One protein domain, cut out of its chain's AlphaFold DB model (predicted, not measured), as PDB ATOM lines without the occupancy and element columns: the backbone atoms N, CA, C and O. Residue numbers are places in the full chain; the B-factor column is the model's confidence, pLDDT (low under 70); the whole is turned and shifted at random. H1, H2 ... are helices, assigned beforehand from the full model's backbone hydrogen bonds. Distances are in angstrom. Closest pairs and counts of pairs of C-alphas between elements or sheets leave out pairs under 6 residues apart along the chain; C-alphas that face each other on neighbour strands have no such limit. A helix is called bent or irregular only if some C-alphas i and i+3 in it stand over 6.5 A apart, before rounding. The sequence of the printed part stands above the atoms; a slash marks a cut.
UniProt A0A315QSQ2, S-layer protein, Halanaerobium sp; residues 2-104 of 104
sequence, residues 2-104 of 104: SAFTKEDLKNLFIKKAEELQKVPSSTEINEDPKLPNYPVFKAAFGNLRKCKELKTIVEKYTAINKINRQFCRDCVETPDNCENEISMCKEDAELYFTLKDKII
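What this domain is: This is residues 2 to 104 of the 104 residues of the protein "S-layer protein" of Halanaerobium sp (UniProt A0A315QSQ2). One long helix, H4, is the spine of an elongated two-lobed model: at its first part H1 runs side by side with it and the short helices H2 and H3 complete the larger lobe, while its last part reaches into a smaller, looser lobe of the two short helices H5 and H6. The long link before H5, residues 74 to 85, loops out at that second end. The printed part has 103 residues with six named helices, H1 to H6 in chain order, and no named strand; the class is all helix. The printed part as a whole is only just loose, close to compact: the radius of gyration of the C-alphas is 15.6 A, and the C-alphas span 47 by 29 by 19 A along their three main axes.

How they stand to each other: Start with H4, residues 52 to 73, which is irregular, with C-alphas 53 and 56 being 7.7 A apart, and has a kink of 26 degrees near residue 59. H1, residues 6 to 20, touches H4 at residues 54 to 61 alone; look at the closest C-alphas, those of Ala 17 and Tyr 61, 6.7 A apart. The two run the same way at a shallow tilt of 8 degrees. H3, residues 38 to 45, is close to H1 but not clearly touching it, the closest C-alphas being those of Lys 6 and Ala 44 at 6.2 A. H2, residues 26 to 31, only just touches H3, with 3 pairs of C-alphas within 8 A, the closest those of Ser 26 and Tyr 38 at 5.7 A. H1 and H2 are near each other, with 5 pairs of C-alphas within 10 A. Toward the other end, H5, residues 86 to 91, is close to H4 but not clearly touching it, with the closest C-alphas, Asn 68 and Ile 86, 7.1 A apart. H6, residues 94 to 101, is also close to H4 but not clearly touching it, the closest C-alphas being Phe 71 and Tyr 96 at 7.8 A. H5 and H6 meet only through their link, and both are apart from H1, H2 and H3. In H1, H2, H3 and H6 every O i to N i+4 pair is within hydrogen-bond range; in H4 16 of 18 are, in H5 1 of 2.

Where its parts are: Find C-alpha 52 at (-29.017, -31.193, -43.624); from there H4 runs 31.2 A to C-alpha 73 at (1.574, -33.169, -37.631). H1 begins at C-alpha 6, (-29.645, -28.404, -56.588), and is 21.1 A long. H2 measures 8.6 A, H3 10.5 A, H5 9.2 A and H6 10.9 A.

The domain as a whole: The C-alphas farthest apart are those of Ser 2 and Val 76, 47.1 A. The printed part has no cut, and its one long link is H4 to H5. Mean pLDDT of the printed part is 88.4; look for values under 70 at residue 2, residues 77 to 81 and residues 101 to 104.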
ATOM      1  N   SER A   2     -29.882 -19.787 -63.027       57.84
ATOM      2  CA  SER A   2     -28.708 -20.606 -62.706       57.84
ATOM      3  C   SER A   2     -28.824 -21.935 -63.456       57.84
ATOM      4  O   SER A   2     -29.819 -22.631 -63.287       57.84
ATOM      5  N   ALA A   3     -27.840 -22.267 -64.294       81.25
ATOM      6  CA  ALA A   3     -27.858 -23.459 -65.149       81.25
ATOM      7  C   ALA A   3     -27.764 -24.794 -64.380       81.25
ATOM      8  O   ALA A   3     -27.928 -25.851 -64.975       81.25
ATOM      9  N   PHE A   4     -27.506 -24.748 -63.071       88.88
ATOM     10  CA  PHE A   4     -27.317 -25.922 -62.225       88.88
ATOM     11  C   PHE A   4     -28.557 -26.203 -61.384       88.88
ATOM     12  O   PHE A   4     -29.096 -25.299 -60.734       88.88
ATOM     13  N   THR A   5     -28.969 -27.468 -61.346       95.19
ATOM     14  CA  THR A   5     -29.951 -27.935 -60.369       95.19
ATOM     15  C   THR A   5     -29.306 -28.073 -58.990       95.19
ATOM     16  O   THR A   5     -28.083 -28.112 -58.836       95.19
ATOM     17  N   LYS A   6     -30.135 -28.175 -57.950       95.19
ATOM     18  CA  LYS A   6     -29.645 -28.404 -56.588       95.19
ATOM     19  C   LYS A   6     -28.871 -29.723 -56.464       95.19
ATOM     20  O   LYS A   6     -27.870 -29.763 -55.756       95.19
ATOM     21  N   GLU A   7     -29.284 -30.769 -57.178       96.06
ATOM     22  CA  GLU A   7     -28.575 -32.055 -57.174       96.06
ATOM     23  C   GLU A   7     -27.230 -31.963 -57.910       96.06
ATOM     24  O   GLU A   7     -26.238 -32.509 -57.432       96.06
ATOM     25  N   ASP A   8     -27.146 -31.189 -59.000       96.38
ATOM     26  CA  ASP A   8     -25.866 -30.934 -59.679       96.38
ATOM     27  C   ASP A   8     -24.873 -30.261 -58.735       96.38
ATOM     28  O   ASP A   8     -23.733 -30.704 -58.603       96.38
ATOM     29  N   LEU A   9     -25.320 -29.226 -58.017       96.94
ATOM     30  CA  LEU A   9     -24.486 -28.539 -57.032       96.94
ATOM     31  C   LEU A   9     -24.044 -29.501 -55.926       96.94
ATOM     32  O   LEU A   9     -22.878 -29.507 -55.543       96.94
ATOM     33  N   LYS A  10     -24.935 -30.360 -55.433       97.25
ATOM     34  CA  LYS A  10     -24.572 -31.364 -54.429       97.25
ATOM     35  C   LYS A  10     -23.483 -32.311 -54.944       97.25
ATOM     36  O   LYS A  10     -22.489 -32.518 -54.251       97.25
ATOM     37  N   ASN A  11     -23.632 -32.829 -56.161       97.25
ATOM     38  CA  ASN A  11     -22.657 -33.730 -56.775       97.25
ATOM     39  C   ASN A  11     -21.307 -33.047 -57.019       97.25
ATOM     40  O   ASN A  11     -20.262 -33.636 -56.748       97.25
ATOM     41  N   LEU A  12     -21.315 -31.795 -57.476       97.31
ATOM     42  CA  LEU A  12     -20.102 -30.993 -57.639       97.31
ATOM     43  C   LEU A  12     -19.395 -30.746 -56.299       97.31
ATOM     44  O   LEU A  12     -18.177 -30.891 -56.208       97.31
ATOM     45  N   PHE A  13     -20.153 -30.444 -55.241       97.25
ATOM     46  CA  PHE A  13     -19.606 -30.273 -53.896       97.25
ATOM     47  C   PHE A  13     -18.968 -31.560 -53.360       97.25
ATOM     48  O   PHE A  13     -17.878 -31.508 -52.794       97.25
ATOM     49  N   ILE A  14     -19.627 -32.710 -53.557       97.25
ATOM     50  CA  ILE A  14     -19.113 -34.032 -53.168       97.25
ATOM     51  C   ILE A  14     -17.794 -34.321 -53.884       97.25
ATOM     52  O   ILE A  14     -16.802 -34.612 -53.220       97.25
ATOM     53  N   LYS A  15     -17.760 -34.162 -55.212       97.31
ATOM     54  CA  LYS A  15     -16.552 -34.391 -56.017       97.31
ATOM     55  C   LYS A  15     -15.393 -33.508 -55.569       97.31
ATOM     56  O   LYS A  15     -14.278 -33.995 -55.414       97.31
ATOM     57  N   LYS A  16     -15.652 -32.225 -55.294       96.88
ATOM     58  CA  LYS A  16     -14.595 -31.334 -54.808       96.88
ATOM     59  C   LYS A  16     -14.121 -31.711 -53.405       96.88
ATOM     60  O   LYS A  16     -12.936 -31.606 -53.110       96.88
ATOM     61  N   ALA A  17     -15.024 -32.165 -52.535       96.62
ATOM     62  CA  ALA A  17     -14.652 -32.636 -51.204       96.62
ATOM     63  C   ALA A  17     -13.789 -33.909 -51.257       96.62
ATOM     64  O   ALA A  17     -12.842 -34.042 -50.483       96.62
ATOM     65  N   GLU A  18     -14.105 -34.815 -52.186       94.75
ATOM     66  CA  GLU A  18     -13.324 -36.012 -52.503       94.75
ATOM     67  C   GLU A  18     -11.916 -35.666 -52.979       94.75
ATOM     68  O   GLU A  18     -10.951 -36.171 -52.407       94.75
ATOM     69  N   GLU A  19     -11.808 -34.773 -53.960       93.88
ATOM     70  CA  GLU A  19     -10.537 -34.294 -54.511       93.88
ATOM     71  C   GLU A  19      -9.656 -33.667 -53.423       93.88
ATOM     72  O   GLU A  19      -8.508 -34.055 -53.243       93.88
ATOM     73  N   LEU A  20     -10.216 -32.749 -52.629       93.06
ATOM     74  CA  LEU A  20      -9.464 -32.042 -51.590       93.06
ATOM     75  C   LEU A  20      -9.271 -32.860 -50.303       93.06
ATOM     76  O   LEU A  20      -8.594 -32.403 -49.379       93.06
ATOM     77  N   GLN A  21      -9.931 -34.019 -50.186       93.81
ATOM     78  CA  GLN A  21     -10.015 -34.814 -48.957       93.81
ATOM     79  C   GLN A  21     -10.445 -33.984 -47.725       93.81
ATOM     80  O   GLN A  21     -10.047 -34.259 -46.589       93.81
ATOM     81  N   LYS A  22     -11.272 -32.954 -47.936       95.50
ATOM     82  CA  LYS A  22     -11.801 -32.054 -46.900       95.50
ATOM     83  C   LYS A  22     -13.047 -31.327 -47.396       95.50
ATOM     84  O   LYS A  22     -13.327 -31.295 -48.584       95.50
ATOM     85  N   VAL A  23     -13.784 -30.697 -46.484       97.19
ATOM     86  CA  VAL A  23     -14.921 -29.837 -46.852       97.19
ATOM     87  C   VAL A  23     -14.405 -28.585 -47.581       97.19
ATOM     88  O   VAL A  23     -13.675 -27.818 -46.940       97.19
ATOM     89  N   PRO A  24     -14.799 -28.336 -48.848       97.00
ATOM     90  CA  PRO A  24     -14.325 -27.186 -49.612       97.00
ATOM     91  C   PRO A  24     -14.667 -25.856 -48.929       97.00
ATOM     92  O   PRO A  24     -15.770 -25.656 -48.403       97.00
ATOM     93  N   SER A  25     -13.707 -24.939 -48.924       96.75
ATOM     94  CA  SER A  25     -13.875 -23.550 -48.501       96.75
ATOM     95  C   SER A  25     -14.494 -22.700 -49.613       96.75
ATOM     96  O   SER A  25     -14.570 -23.103 -50.770       96.75
ATOM     97  N   SER A  26     -14.939 -21.488 -49.273       96.31
ATOM     98  CA  SER A  26     -15.439 -20.542 -50.277       96.31
ATOM     99  C   SER A  26     -14.374 -20.160 -51.302       96.31
ATOM    100  O   SER A  26     -14.712 -19.960 -52.461       96.31
ATOM    101  N   THR A  27     -13.111 -20.068 -50.878       96.81
ATOM    102  CA  THR A  27     -11.976 -19.751 -51.752       96.81
ATOM    103  C   THR A  27     -11.755 -20.869 -52.762       96.81
ATOM    104  O   THR A  27     -11.833 -20.620 -53.955       96.81
ATOM    105  N   GLU A  28     -11.658 -22.116 -52.299       96.44
ATOM    106  CA  GLU A  28     -11.463 -23.287 -53.171       96.44
ATOM    107  C   GLU A  28     -12.625 -23.513 -54.142       96.44
ATOM    108  O   GLU A  28     -12.419 -24.004 -55.246       96.44
ATOM    109  N   ILE A  29     -13.851 -23.161 -53.743       96.75
ATOM    110  CA  ILE A  29     -15.011 -23.205 -54.642       96.75
ATOM    111  C   ILE A  29     -14.910 -22.122 -55.723       96.75
ATOM    112  O   ILE A  29     -15.269 -22.379 -56.864       96.75
ATOM    113  N   ASN A  30     -14.461 -20.915 -55.371       96.62
ATOM    114  CA  ASN A  30     -14.378 -19.795 -56.310       96.62
ATOM    115  C   ASN A  30     -13.168 -19.879 -57.251       96.62
ATOM    116  O   ASN A  30     -13.212 -19.312 -58.337       96.62
ATOM    117  N   GLU A  31     -12.086 -20.527 -56.822       96.50
ATOM    118  CA  GLU A  31     -10.861 -20.688 -57.613       96.50
ATOM    119  C   GLU A  31     -10.945 -21.855 -58.605       96.50
ATOM    120  O   GLU A  31     -10.156 -21.913 -59.545       96.50
ATOM    121  N   ASP A  32     -11.903 -22.772 -58.436       95.50
ATOM    122  CA  ASP A  32     -12.092 -23.892 -59.352       95.50
ATOM    123  C   ASP A  32     -12.970 -23.494 -60.555       95.50
ATOM    124  O   ASP A  32     -14.181 -23.306 -60.397       95.50
ATOM    125  N   PRO A  33     -12.421 -23.434 -61.785       94.12
ATOM    126  CA  PRO A  33     -13.181 -23.045 -62.973       94.12
ATOM    127  C   PRO A  33     -14.263 -24.062 -63.375       94.12
ATOM    128  O   PRO A  33     -15.101 -23.760 -64.225       94.12
ATOM    129  N   LYS A  34     -14.254 -25.276 -62.805       93.44
ATOM    130  CA  LYS A  34     -15.268 -26.315 -63.052       93.44
ATOM    131  C   LYS A  34     -16.471 -26.191 -62.116       93.44
ATOM    132  O   LYS A  34     -17.456 -26.911 -62.304       93.44
ATOM    133  N   LEU A  35     -16.404 -25.318 -61.110       95.62
ATOM    134  CA  LEU A  35     -17.473 -25.093 -60.149       95.62
ATOM    135  C   LEU A  35     -18.174 -23.755 -60.407       95.62
ATOM    136  O   LEU A  35     -17.557 -22.787 -60.844       95.62
ATOM    137  N   PRO A  36     -19.479 -23.653 -60.110       95.12
ATOM    138  CA  PRO A  36     -20.106 -22.352 -59.989       95.12
ATOM    139  C   PRO A  36     -19.589 -21.631 -58.738       95.12
ATOM    140  O   PRO A  36     -19.251 -22.255 -57.735       95.12
ATOM    141  N   ASN A  37     -19.605 -20.300 -58.753       95.19
ATOM    142  CA  ASN A  37     -19.134 -19.518 -57.610       95.19
ATOM    143  C   ASN A  37     -19.908 -19.852 -56.323       95.19
ATOM    144  O   ASN A  37     -21.107 -20.157 -56.334       95.19
ATOM    145  N   TYR A  38     -19.248 -19.675 -55.181       96.38
ATOM    146  CA  TYR A  38     -19.791 -19.927 -53.847       96.38
ATOM    147  C   TYR A  38     -21.196 -19.338 -53.586       96.38
ATOM    148  O   TYR A  38     -22.009 -20.023 -52.957       96.38
ATOM    149  N   PRO A  39     -21.559 -18.127 -54.068       96.12
ATOM    150  CA  PRO A  39     -22.915 -17.605 -53.905       96.12
ATOM    151  C   PRO A  39     -24.014 -18.504 -54.490       96.12
ATOM    152  O   PRO A  39     -25.104 -18.552 -53.926       96.12
ATOM    153  N   VAL A  40     -23.732 -19.255 -55.561       96.12
ATOM    154  CA  VAL A  40     -24.685 -20.202 -56.166       96.12
ATOM    155  C   VAL A  40     -24.965 -21.359 -55.205       96.12
ATOM    156  O   VAL A  40     -26.120 -21.676 -54.927       96.12
ATOM    157  N   PHE A  41     -23.917 -21.928 -54.606       96.62
ATOM    158  CA  PHE A  41     -24.059 -22.945 -53.564       96.62
ATOM    159  C   PHE A  41     -24.786 -22.410 -52.327       96.62
ATOM    160  O   PHE A  41     -25.663 -23.079 -51.778       96.62
ATOM    161  N   LYS A  42     -24.449 -21.190 -51.893       96.25
ATOM    162  CA  LYS A  42     -25.079 -20.548 -50.734       96.25
ATOM    163  C   LYS A  42     -26.568 -20.286 -50.968       96.25
ATOM    164  O   LYS A  42     -27.353 -20.459 -50.042       96.25
ATOM    165  N   ALA A  43     -26.967 -19.912 -52.183       96.06
ATOM    166  CA  ALA A  43     -28.374 -19.750 -52.536       96.06
ATOM    167  C   ALA A  43     -29.147 -21.081 -52.461       96.06
ATOM    168  O   ALA A  43     -30.285 -21.098 -52.004       96.06
ATOM    169  N   ALA A  44     -28.521 -22.197 -52.851       95.81
ATOM    170  CA  ALA A  44     -29.158 -23.515 -52.853       95.81
ATOM    171  C   ALA A  44     -29.207 -24.195 -51.469       95.81
ATOM    172  O   ALA A  44     -30.194 -24.856 -51.138       95.81
ATOM    173  N   PHE A  45     -28.152 -24.053 -50.662       96.56
ATOM    174  CA  PHE A  45     -27.963 -24.820 -49.420       96.56
ATOM    175  C   PHE A  45     -27.874 -23.965 -48.150       96.56
ATOM    176  O   PHE A  45     -27.814 -24.508 -47.043       96.56
ATOM    177  N   GLY A  46     -27.843 -22.636 -48.278       95.88
ATOM    178  CA  GLY A  46     -27.603 -21.729 -47.162       95.88
ATOM    179  C   GLY A  46     -26.187 -21.889 -46.612       95.88
ATOM    180  O   GLY A  46     -25.197 -21.716 -47.321       95.88
ATOM    181  N   ASN A  47     -26.068 -22.217 -45.326       95.56
ATOM    182  CA  ASN A  47     -24.776 -22.556 -44.741       95.56
ATOM    183  C   ASN A  47     -24.428 -24.011 -45.081       95.56
ATOM    184  O   ASN A  47     -24.959 -24.925 -44.451       95.56
ATOM    185  N   LEU A  48     -23.501 -24.217 -46.024       95.38
ATOM    186  CA  LEU A  48     -23.130 -25.551 -46.510       95.38
ATOM    187  C   LEU A  48     -22.746 -26.514 -45.371       95.38
ATOM    188  O   LEU A  48     -23.163 -27.665 -45.381       95.38
ATOM    189  N   ARG A  49     -22.029 -26.036 -44.340       94.25
ATOM    190  CA  ARG A  49     -21.591 -26.860 -43.195       94.25
ATOM    191  C   ARG A  49     -22.718 -27.246 -42.237       94.25
ATOM    192  O   ARG A  49     -22.558 -28.180 -41.463       94.25
ATOM    193  N   LYS A  50     -23.828 -26.508 -42.247       95.81
ATOM    194  CA  LYS A  50     -25.011 -26.773 -41.407       95.81
ATOM    195  C   LYS A  50     -26.189 -27.326 -42.215       95.81
ATOM    196  O   LYS A  50     -27.253 -27.575 -41.652       95.81
ATOM    197  N   CYS A  51     -26.026 -27.489 -43.527       96.38
ATOM    198  CA  CYS A  51     -27.078 -27.957 -44.411       96.38
ATOM    199  C   CYS A  51     -27.355 -29.443 -44.154       96.38
ATOM    200  O   CYS A  51     -26.448 -30.268 -44.230       96.38
ATOM    201  N   LYS A  52     -28.619 -29.799 -43.886       97.12
ATOM    202  CA  LYS A  52     -29.017 -31.193 -43.624       97.12
ATOM    203  C   LYS A  52     -28.713 -32.115 -44.808       97.12
ATOM    204  O   LYS A  52     -28.273 -33.237 -44.598       97.12
ATOM    205  N   GLU A  53     -28.891 -31.626 -46.033       96.00
ATOM    206  CA  GLU A  53     -28.637 -32.391 -47.266       96.00
ATOM    207  C   GLU A  53     -27.150 -32.673 -47.501       96.00
ATOM    208  O   GLU A  53     -26.805 -33.650 -48.161       96.00
ATOM    209  N   LEU A  54     -26.271 -31.839 -46.936       97.12
ATOM    210  CA  LEU A  54     -24.820 -32.005 -47.001       97.12
ATOM    211  C   LEU A  54     -24.242 -32.601 -45.709       97.12
ATOM    212  O   LEU A  54     -23.031 -32.749 -45.598       97.12
ATOM    213  N   LYS A  55     -25.075 -32.955 -44.722       97.00
ATOM    214  CA  LYS A  55     -24.608 -33.356 -43.388       97.00
ATOM    215  C   LYS A  55     -23.620 -34.522 -43.455       97.00
ATOM    216  O   LYS A  55     -22.502 -34.393 -42.969       97.00
ATOM    217  N   THR A  56     -24.001 -35.609 -44.124       96.19
ATOM    218  CA  THR A  56     -23.169 -36.817 -44.235       96.19
ATOM    219  C   THR A  56     -21.824 -36.524 -44.896       96.19
ATOM    220  O   THR A  56     -20.788 -36.989 -44.426       96.19
ATOM    221  N   ILE A  57     -21.817 -35.718 -45.965       96.75
ATOM    222  CA  ILE A  57     -20.581 -35.388 -46.680       96.75
ATOM    223  C   ILE A  57     -19.690 -34.455 -45.848       96.75
ATOM    224  O   ILE A  57     -18.481 -34.658 -45.763       96.75
ATOM    225  N   VAL A  58     -20.286 -33.476 -45.163       97.06
ATOM    226  CA  VAL A  58     -19.569 -32.548 -44.282       97.06
ATOM    227  C   VAL A  58     -18.935 -33.292 -43.112       97.06
ATOM    228  O   VAL A  58     -17.764 -33.057 -42.822       97.06
ATOM    229  N   GLU A  59     -19.665 -34.196 -42.459       96.25
ATOM    230  CA  GLU A  59     -19.151 -34.999 -41.343       96.25
ATOM    231  C   GLU A  59     -17.994 -35.899 -41.795       96.25
ATOM    232  O   GLU A  59     -16.908 -35.829 -41.211       96.25
ATOM    233  N   LYS A  60     -18.179 -36.644 -42.895       95.00
ATOM    234  CA  LYS A  60     -17.149 -37.517 -43.484       95.00
ATOM    235  C   LYS A  60     -15.853 -36.754 -43.762       95.00
ATOM    236  O   LYS A  60     -14.795 -37.112 -43.247       95.00
ATOM    237  N   TYR A  61     -15.921 -35.677 -44.542       95.69
ATOM    238  CA  TYR A  61     -14.715 -34.951 -44.952       95.69
ATOM    239  C   TYR A  61     -14.145 -34.038 -43.861       95.69
ATOM    240  O   TYR A  61     -12.977 -33.662 -43.924       95.69
ATOM    241  N   THR A  62     -14.916 -33.722 -42.817       95.06
ATOM    242  CA  THR A  62     -14.368 -33.103 -41.599       95.06
ATOM    243  C   THR A  62     -13.512 -34.101 -40.823       95.06
ATOM    244  O   THR A  62     -12.410 -33.745 -40.396       95.06
ATOM    245  N   ALA A  63     -13.982 -35.342 -40.666       91.75
ATOM    246  CA  ALA A  63     -13.221 -36.405 -40.014       91.75
ATOM    247  C   ALA A  63     -11.941 -36.739 -40.795       91.75
ATOM    248  O   ALA A  63     -10.859 -36.711 -40.211       91.75
ATOM    249  N   ILE A  64     -12.041 -36.929 -42.117       91.12
ATOM    250  CA  ILE A  64     -10.880 -37.185 -42.988       91.12
ATOM    251  C   ILE A  64      -9.847 -36.061 -42.859       91.12
ATOM    252  O   ILE A  64      -8.683 -36.329 -42.574       91.12
ATOM    253  N   ASN A  65     -10.262 -34.797 -42.979       92.88
ATOM    254  CA  ASN A  65      -9.344 -33.664 -42.851       92.88
ATOM    255  C   ASN A  65      -8.669 -33.604 -41.470       92.88
ATOM    256  O   ASN A  65      -7.504 -33.228 -41.367       92.88
ATOM    257  N   LYS A  66      -9.374 -33.985 -40.396       91.00
ATOM    258  CA  LYS A  66      -8.785 -34.069 -39.052       91.00
ATOM    259  C   LYS A  66      -7.705 -35.151 -38.984       91.00
ATOM    260  O   LYS A  66      -6.638 -34.886 -38.436       91.00
ATOM    261  N   ILE A  67      -7.967 -36.335 -39.541       90.06
ATOM    262  CA  ILE A  67      -6.996 -37.438 -39.587       90.06
ATOM    263  C   ILE A  67      -5.783 -37.030 -40.428       90.06
ATOM    264  O   ILE A  67      -4.660 -37.176 -39.960       90.06
ATOM    265  N   ASN A  68      -6.005 -36.445 -41.607       89.38
ATOM    266  CA  ASN A  68      -4.941 -35.959 -42.489       89.38
ATOM    267  C   ASN A  68      -4.058 -34.917 -41.789       89.38
ATOM    268  O   ASN A  68      -2.840 -35.012 -41.834       89.38
ATOM    269  N   ARG A  69      -4.658 -33.950 -41.083       88.00
ATOM    270  CA  ARG A  69      -3.898 -32.953 -40.311       88.00
ATOM    271  C   ARG A  69      -3.083 -33.579 -39.188       88.00
ATOM    272  O   ARG A  69      -1.967 -33.135 -38.945       88.00
ATOM    273  N   GLN A  70      -3.635 -34.576 -38.499       88.12
ATOM    274  CA  GLN A  70      -2.900 -35.293 -37.462       88.12
ATOM    275  C   GLN A  70      -1.729 -36.068 -38.070       88.12
ATOM    276  O   GLN A  70      -0.626 -35.977 -37.558       88.12
ATOM    277  N   PHE A  71      -1.955 -36.747 -39.195       88.12
ATOM    278  CA  PHE A  71      -0.899 -37.422 -39.941       88.12
ATOM    279  C   PHE A  71       0.229 -36.459 -40.336       88.12
ATOM    280  O   PHE A  71       1.382 -36.727 -40.028       88.12
ATOM    281  N   CYS A  72      -0.094 -35.300 -40.926       86.69
ATOM    282  CA  CYS A  72       0.917 -34.290 -41.255       86.69
ATOM    283  C   CYS A  72       1.650 -33.771 -40.015       86.69
ATOM    284  O   CYS A  72       2.841 -33.504 -40.078       86.69
ATOM    285  N   ARG A  73       0.956 -33.620 -38.883       84.56
ATOM    286  CA  ARG A  73       1.574 -33.169 -37.631       84.56
ATOM    287  C   ARG A  73       2.538 -34.199 -37.047       84.56
ATOM    288  O   ARG A  73       3.525 -33.810 -36.434       84.56
ATOM    289  N   ASP A  74       2.227 -35.477 -37.221       84.44
ATOM    290  CA  ASP A  74       3.057 -36.594 -36.775       84.44
ATOM    291  C   ASP A  74       4.173 -36.915 -37.792       84.44
ATOM    292  O   ASP A  74       4.996 -37.796 -37.547       84.44
ATOM    293  N   CYS A  75       4.214 -36.200 -38.924       83.12
ATOM    294  CA  CYS A  75       5.258 -36.321 -39.931       83.12
ATOM    295  C   CYS A  75       6.610 -35.868 -39.367       83.12
ATOM    296  O   CYS A  75       6.717 -34.827 -38.719       83.12
ATOM    297  N   VAL A  76       7.650 -36.652 -39.653       76.56
ATOM    298  CA  VAL A  76       9.036 -36.347 -39.264       76.56
ATOM    299  C   VAL A  76       9.622 -35.177 -40.055       76.56
ATOM    300  O   VAL A  76      10.497 -34.476 -39.554       76.56
ATOM    301  N   GLU A  77       9.111 -34.944 -41.265       69.69
ATOM    302  CA  GLU A  77       9.468 -33.805 -42.107       69.69
ATOM    303  C   GLU A  77       8.659 -32.579 -41.667       69.69
ATOM    304  O   GLU A  77       7.433 -32.643 -41.577       69.69
ATOM    305  N   THR A  78       9.343 -31.464 -41.388       64.38
ATOM    306  CA  THR A  78       8.766 -30.205 -40.877       64.38
ATOM    307  C   THR A  78       7.484 -29.796 -41.625       64.38
ATOM    308  O   THR A  78       7.573 -29.334 -42.766       64.38
ATOM    309  N   PRO A  79       6.291 -29.909 -41.002       63.03
ATOM    310  CA  PRO A  79       5.021 -29.762 -41.712       63.03
ATOM    311  C   PRO A  79       4.746 -28.346 -42.232       63.03
ATOM    312  O   PRO A  79       3.958 -28.192 -43.160       63.03
ATOM    313  N   ASP A  80       5.402 -27.323 -41.678       66.25
ATOM    314  CA  ASP A  80       5.133 -25.917 -42.005       66.25
ATOM    315  C   ASP A  80       5.585 -25.509 -43.420       66.25
ATOM    316  O   ASP A  80       5.062 -24.538 -43.961       66.25
ATOM    317  N   ASN A  81       6.498 -26.270 -44.037       67.25
ATOM    318  CA  ASN A  81       7.018 -26.014 -45.389       67.25
ATOM    319  C   ASN A  81       6.784 -27.195 -46.348       67.25
ATOM    320  O   ASN A  81       7.434 -27.297 -47.387       67.25
ATOM    321  N   CYS A  82       5.899 -28.127 -45.986       76.75
ATOM    322  CA  CYS A  82       5.613 -29.296 -46.806       76.75
ATOM    323  C   CYS A  82       4.606 -28.938 -47.909       76.75
ATOM    324  O   CYS A  82       3.441 -28.660 -47.628       76.75
ATOM    325  N   GLU A  83       5.054 -28.967 -49.165       77.12
ATOM    326  CA  GLU A  83       4.214 -28.729 -50.352       77.12
ATOM    327  C   GLU A  83       3.644 -30.027 -50.952       77.12
ATOM    328  O   GLU A  83       2.978 -29.997 -51.985       77.12
ATOM    329  N   ASN A  84       3.888 -31.177 -50.313       80.25
ATOM    330  CA  ASN A  84       3.407 -32.459 -50.815       80.25
ATOM    331  C   ASN A  84       1.887 -32.575 -50.687       80.25
ATOM    332  O   ASN A  84       1.288 -32.239 -49.658       80.25
ATOM    333  N   GLU A  85       1.259 -33.149 -51.709       81.81
ATOM    334  CA  GLU A  85      -0.139 -33.537 -51.611       81.81
ATOM    335  C   GLU A  85      -0.305 -34.710 -50.638       81.81
ATOM    336  O   GLU A  85       0.416 -35.709 -50.686       81.81
ATOM    337  N   ILE A  86      -1.317 -34.622 -49.770       83.00
ATOM    338  CA  ILE A  86      -1.614 -35.663 -48.776       83.00
ATOM    339  C   ILE A  86      -1.857 -37.039 -49.411       83.00
ATOM    340  O   ILE A  86      -1.591 -38.056 -48.780       83.00
ATOM    341  N   SER A  87      -2.387 -37.073 -50.635       80.94
ATOM    342  CA  SER A  87      -2.597 -38.284 -51.436       80.94
ATOM    343  C   SER A  87      -1.295 -39.059 -51.618       80.94
ATOM    344  O   SER A  87      -1.267 -40.251 -51.333       80.94
ATOM    345  N   MET A  88      -0.217 -38.369 -51.990       82.25
ATOM    346  CA  MET A  88       1.099 -38.970 -52.207       82.25
ATOM    347  C   MET A  88       1.670 -39.533 -50.905       82.25
ATOM    348  O   MET A  88       2.152 -40.656 -50.865       82.25
ATOM    349  N   CYS A  89       1.543 -38.795 -49.800       85.12
ATOM    350  CA  CYS A  89       2.057 -39.254 -48.509       85.12
ATOM    351  C   CYS A  89       1.263 -40.429 -47.913       85.12
ATOM    352  O   CYS A  89       1.756 -41.112 -47.018       85.12
ATOM    353  N   LYS A  90       0.018 -40.649 -48.359       82.56
ATOM    354  CA  LYS A  90      -0.828 -41.749 -47.877       82.56
ATOM    355  C   LYS A  90      -0.398 -43.109 -48.410       82.56
ATOM    356  O   LYS A  90      -0.608 -44.089 -47.700       82.56
ATOM    357  N   GLU A  91       0.174 -43.164 -49.611       79.25
ATOM    358  CA  GLU A  91       0.624 -44.418 -50.232       79.25
ATOM    359  C   GLU A  91       1.667 -45.122 -49.352       79.25
ATOM    360  O   GLU A  91       1.552 -46.318 -49.093       79.25
ATOM    361  N   ASP A  92       2.584 -44.356 -48.759       77.06
ATOM    362  CA  ASP A  92       3.631 -44.873 -47.869       77.06
ATOM    363  C   ASP A  92       3.180 -45.036 -46.401       77.06
ATOM    364  O   ASP A  92       3.939 -45.505 -45.549       77.06
ATOM    365  N   ALA A  93       1.942 -44.650 -46.074       82.38
ATOM    366  CA  ALA A  93       1.441 -44.543 -44.703       82.38
ATOM    367  C   ALA A  93       0.243 -45.457 -44.394       82.38
ATOM    368  O   ALA A  93      -0.490 -45.216 -43.429       82.38
ATOM    369  N   GLU A  94       0.038 -46.523 -45.171       80.56
ATOM    370  CA  GLU A  94      -1.110 -47.437 -45.050       80.56
ATOM    371  C   GLU A  94      -1.354 -47.924 -43.605       80.56
ATOM    372  O   GLU A  94      -2.492 -47.932 -43.120       80.56
ATOM    373  N   LEU A  95      -0.283 -48.252 -42.867       80.44
ATOM    374  CA  LEU A  95      -0.370 -48.704 -41.474       80.44
ATOM    375  C   LEU A  95      -0.970 -47.632 -40.545       80.44
ATOM    376  O   LEU A  95      -1.766 -47.957 -39.663       80.44
ATOM    377  N   TYR A  96      -0.626 -46.357 -40.749       81.69
ATOM    378  CA  TYR A  96      -1.110 -45.244 -39.928       81.69
ATOM    379  C   TYR A  96      -2.633 -45.102 -40.036       81.69
ATOM    380  O   TYR A  96      -3.335 -45.001 -39.024       81.69
ATOM    381  N   PHE A  97      -3.155 -45.142 -41.262       80.00
ATOM    382  CA  PHE A  97      -4.588 -44.996 -41.518       80.00
ATOM    383  C   PHE A  97      -5.370 -46.256 -41.119       80.00
ATOM    384  O   PHE A  97      -6.399 -46.138 -40.456       80.00
ATOM    385  N   THR A  98      -4.822 -47.453 -41.366       78.81
ATOM    386  CA  THR A  98      -5.429 -48.728 -40.935       78.81
ATOM    387  C   THR A  98      -5.589 -48.815 -39.414       78.81
ATOM    388  O   THR A  98      -6.576 -49.356 -38.911       78.81
ATOM    389  N   LEU A  99      -4.621 -48.301 -38.648       75.69
ATOM    390  CA  LEU A  99      -4.710 -48.271 -37.187       75.69
ATOM    391  C   LEU A  99      -5.724 -47.237 -36.689       75.69
ATOM    392  O   LEU A  99      -6.404 -47.493 -35.696       75.69
ATOM    393  N   LYS A 100      -5.865 -46.090 -37.365       71.06
ATOM    394  CA  LYS A 100      -6.857 -45.068 -36.998       71.06
ATOM    395  C   LYS A 100      -8.292 -45.526 -37.234       71.06
ATOM    396  O   LYS A 100      -9.124 -45.270 -36.368       71.06
ATOM    397  N   ASP A 101      -8.560 -46.255 -38.313       63.56
ATOM    398  CA  ASP A 101      -9.896 -46.799 -38.601       63.56
ATOM    399  C   ASP A 101     -10.357 -47.840 -37.564       63.56
ATOM    400  O   ASP A 101     -11.551 -48.056 -37.396       63.56
ATOM    401  N   LYS A 102      -9.428 -48.455 -36.820       61.03
ATOM    402  CA  LYS A 102      -9.735 -49.390 -35.719       61.03
ATOM    403  C   LYS A 102     -10.027 -48.706 -34.378       61.03
ATOM    404  O   LYS A 102     -10.424 -49.385 -33.435       61.03
ATOM    405  N   ILE A 103      -9.762 -47.403 -34.262       55.41
ATOM    406  CA  ILE A 103      -9.886 -46.630 -33.012       55.41
ATOM    407  C   ILE A 103     -11.145 -45.737 -33.028       55.41
ATOM    408  O   ILE A 103     -11.514 -45.186 -31.990       55.41
ATOM    409  N   ILE A 104     -11.807 -45.590 -34.183       50.09
ATOM    410  CA  ILE A 104     -13.015 -44.769 -34.376       50.09
ATOM    411  C   ILE A 104     -14.267 -45.647 -34.359       50.09
ATOM    412  O   ILE A 104     -14.238 -46.726 -34.986       50.09
TER     413      ILE A 104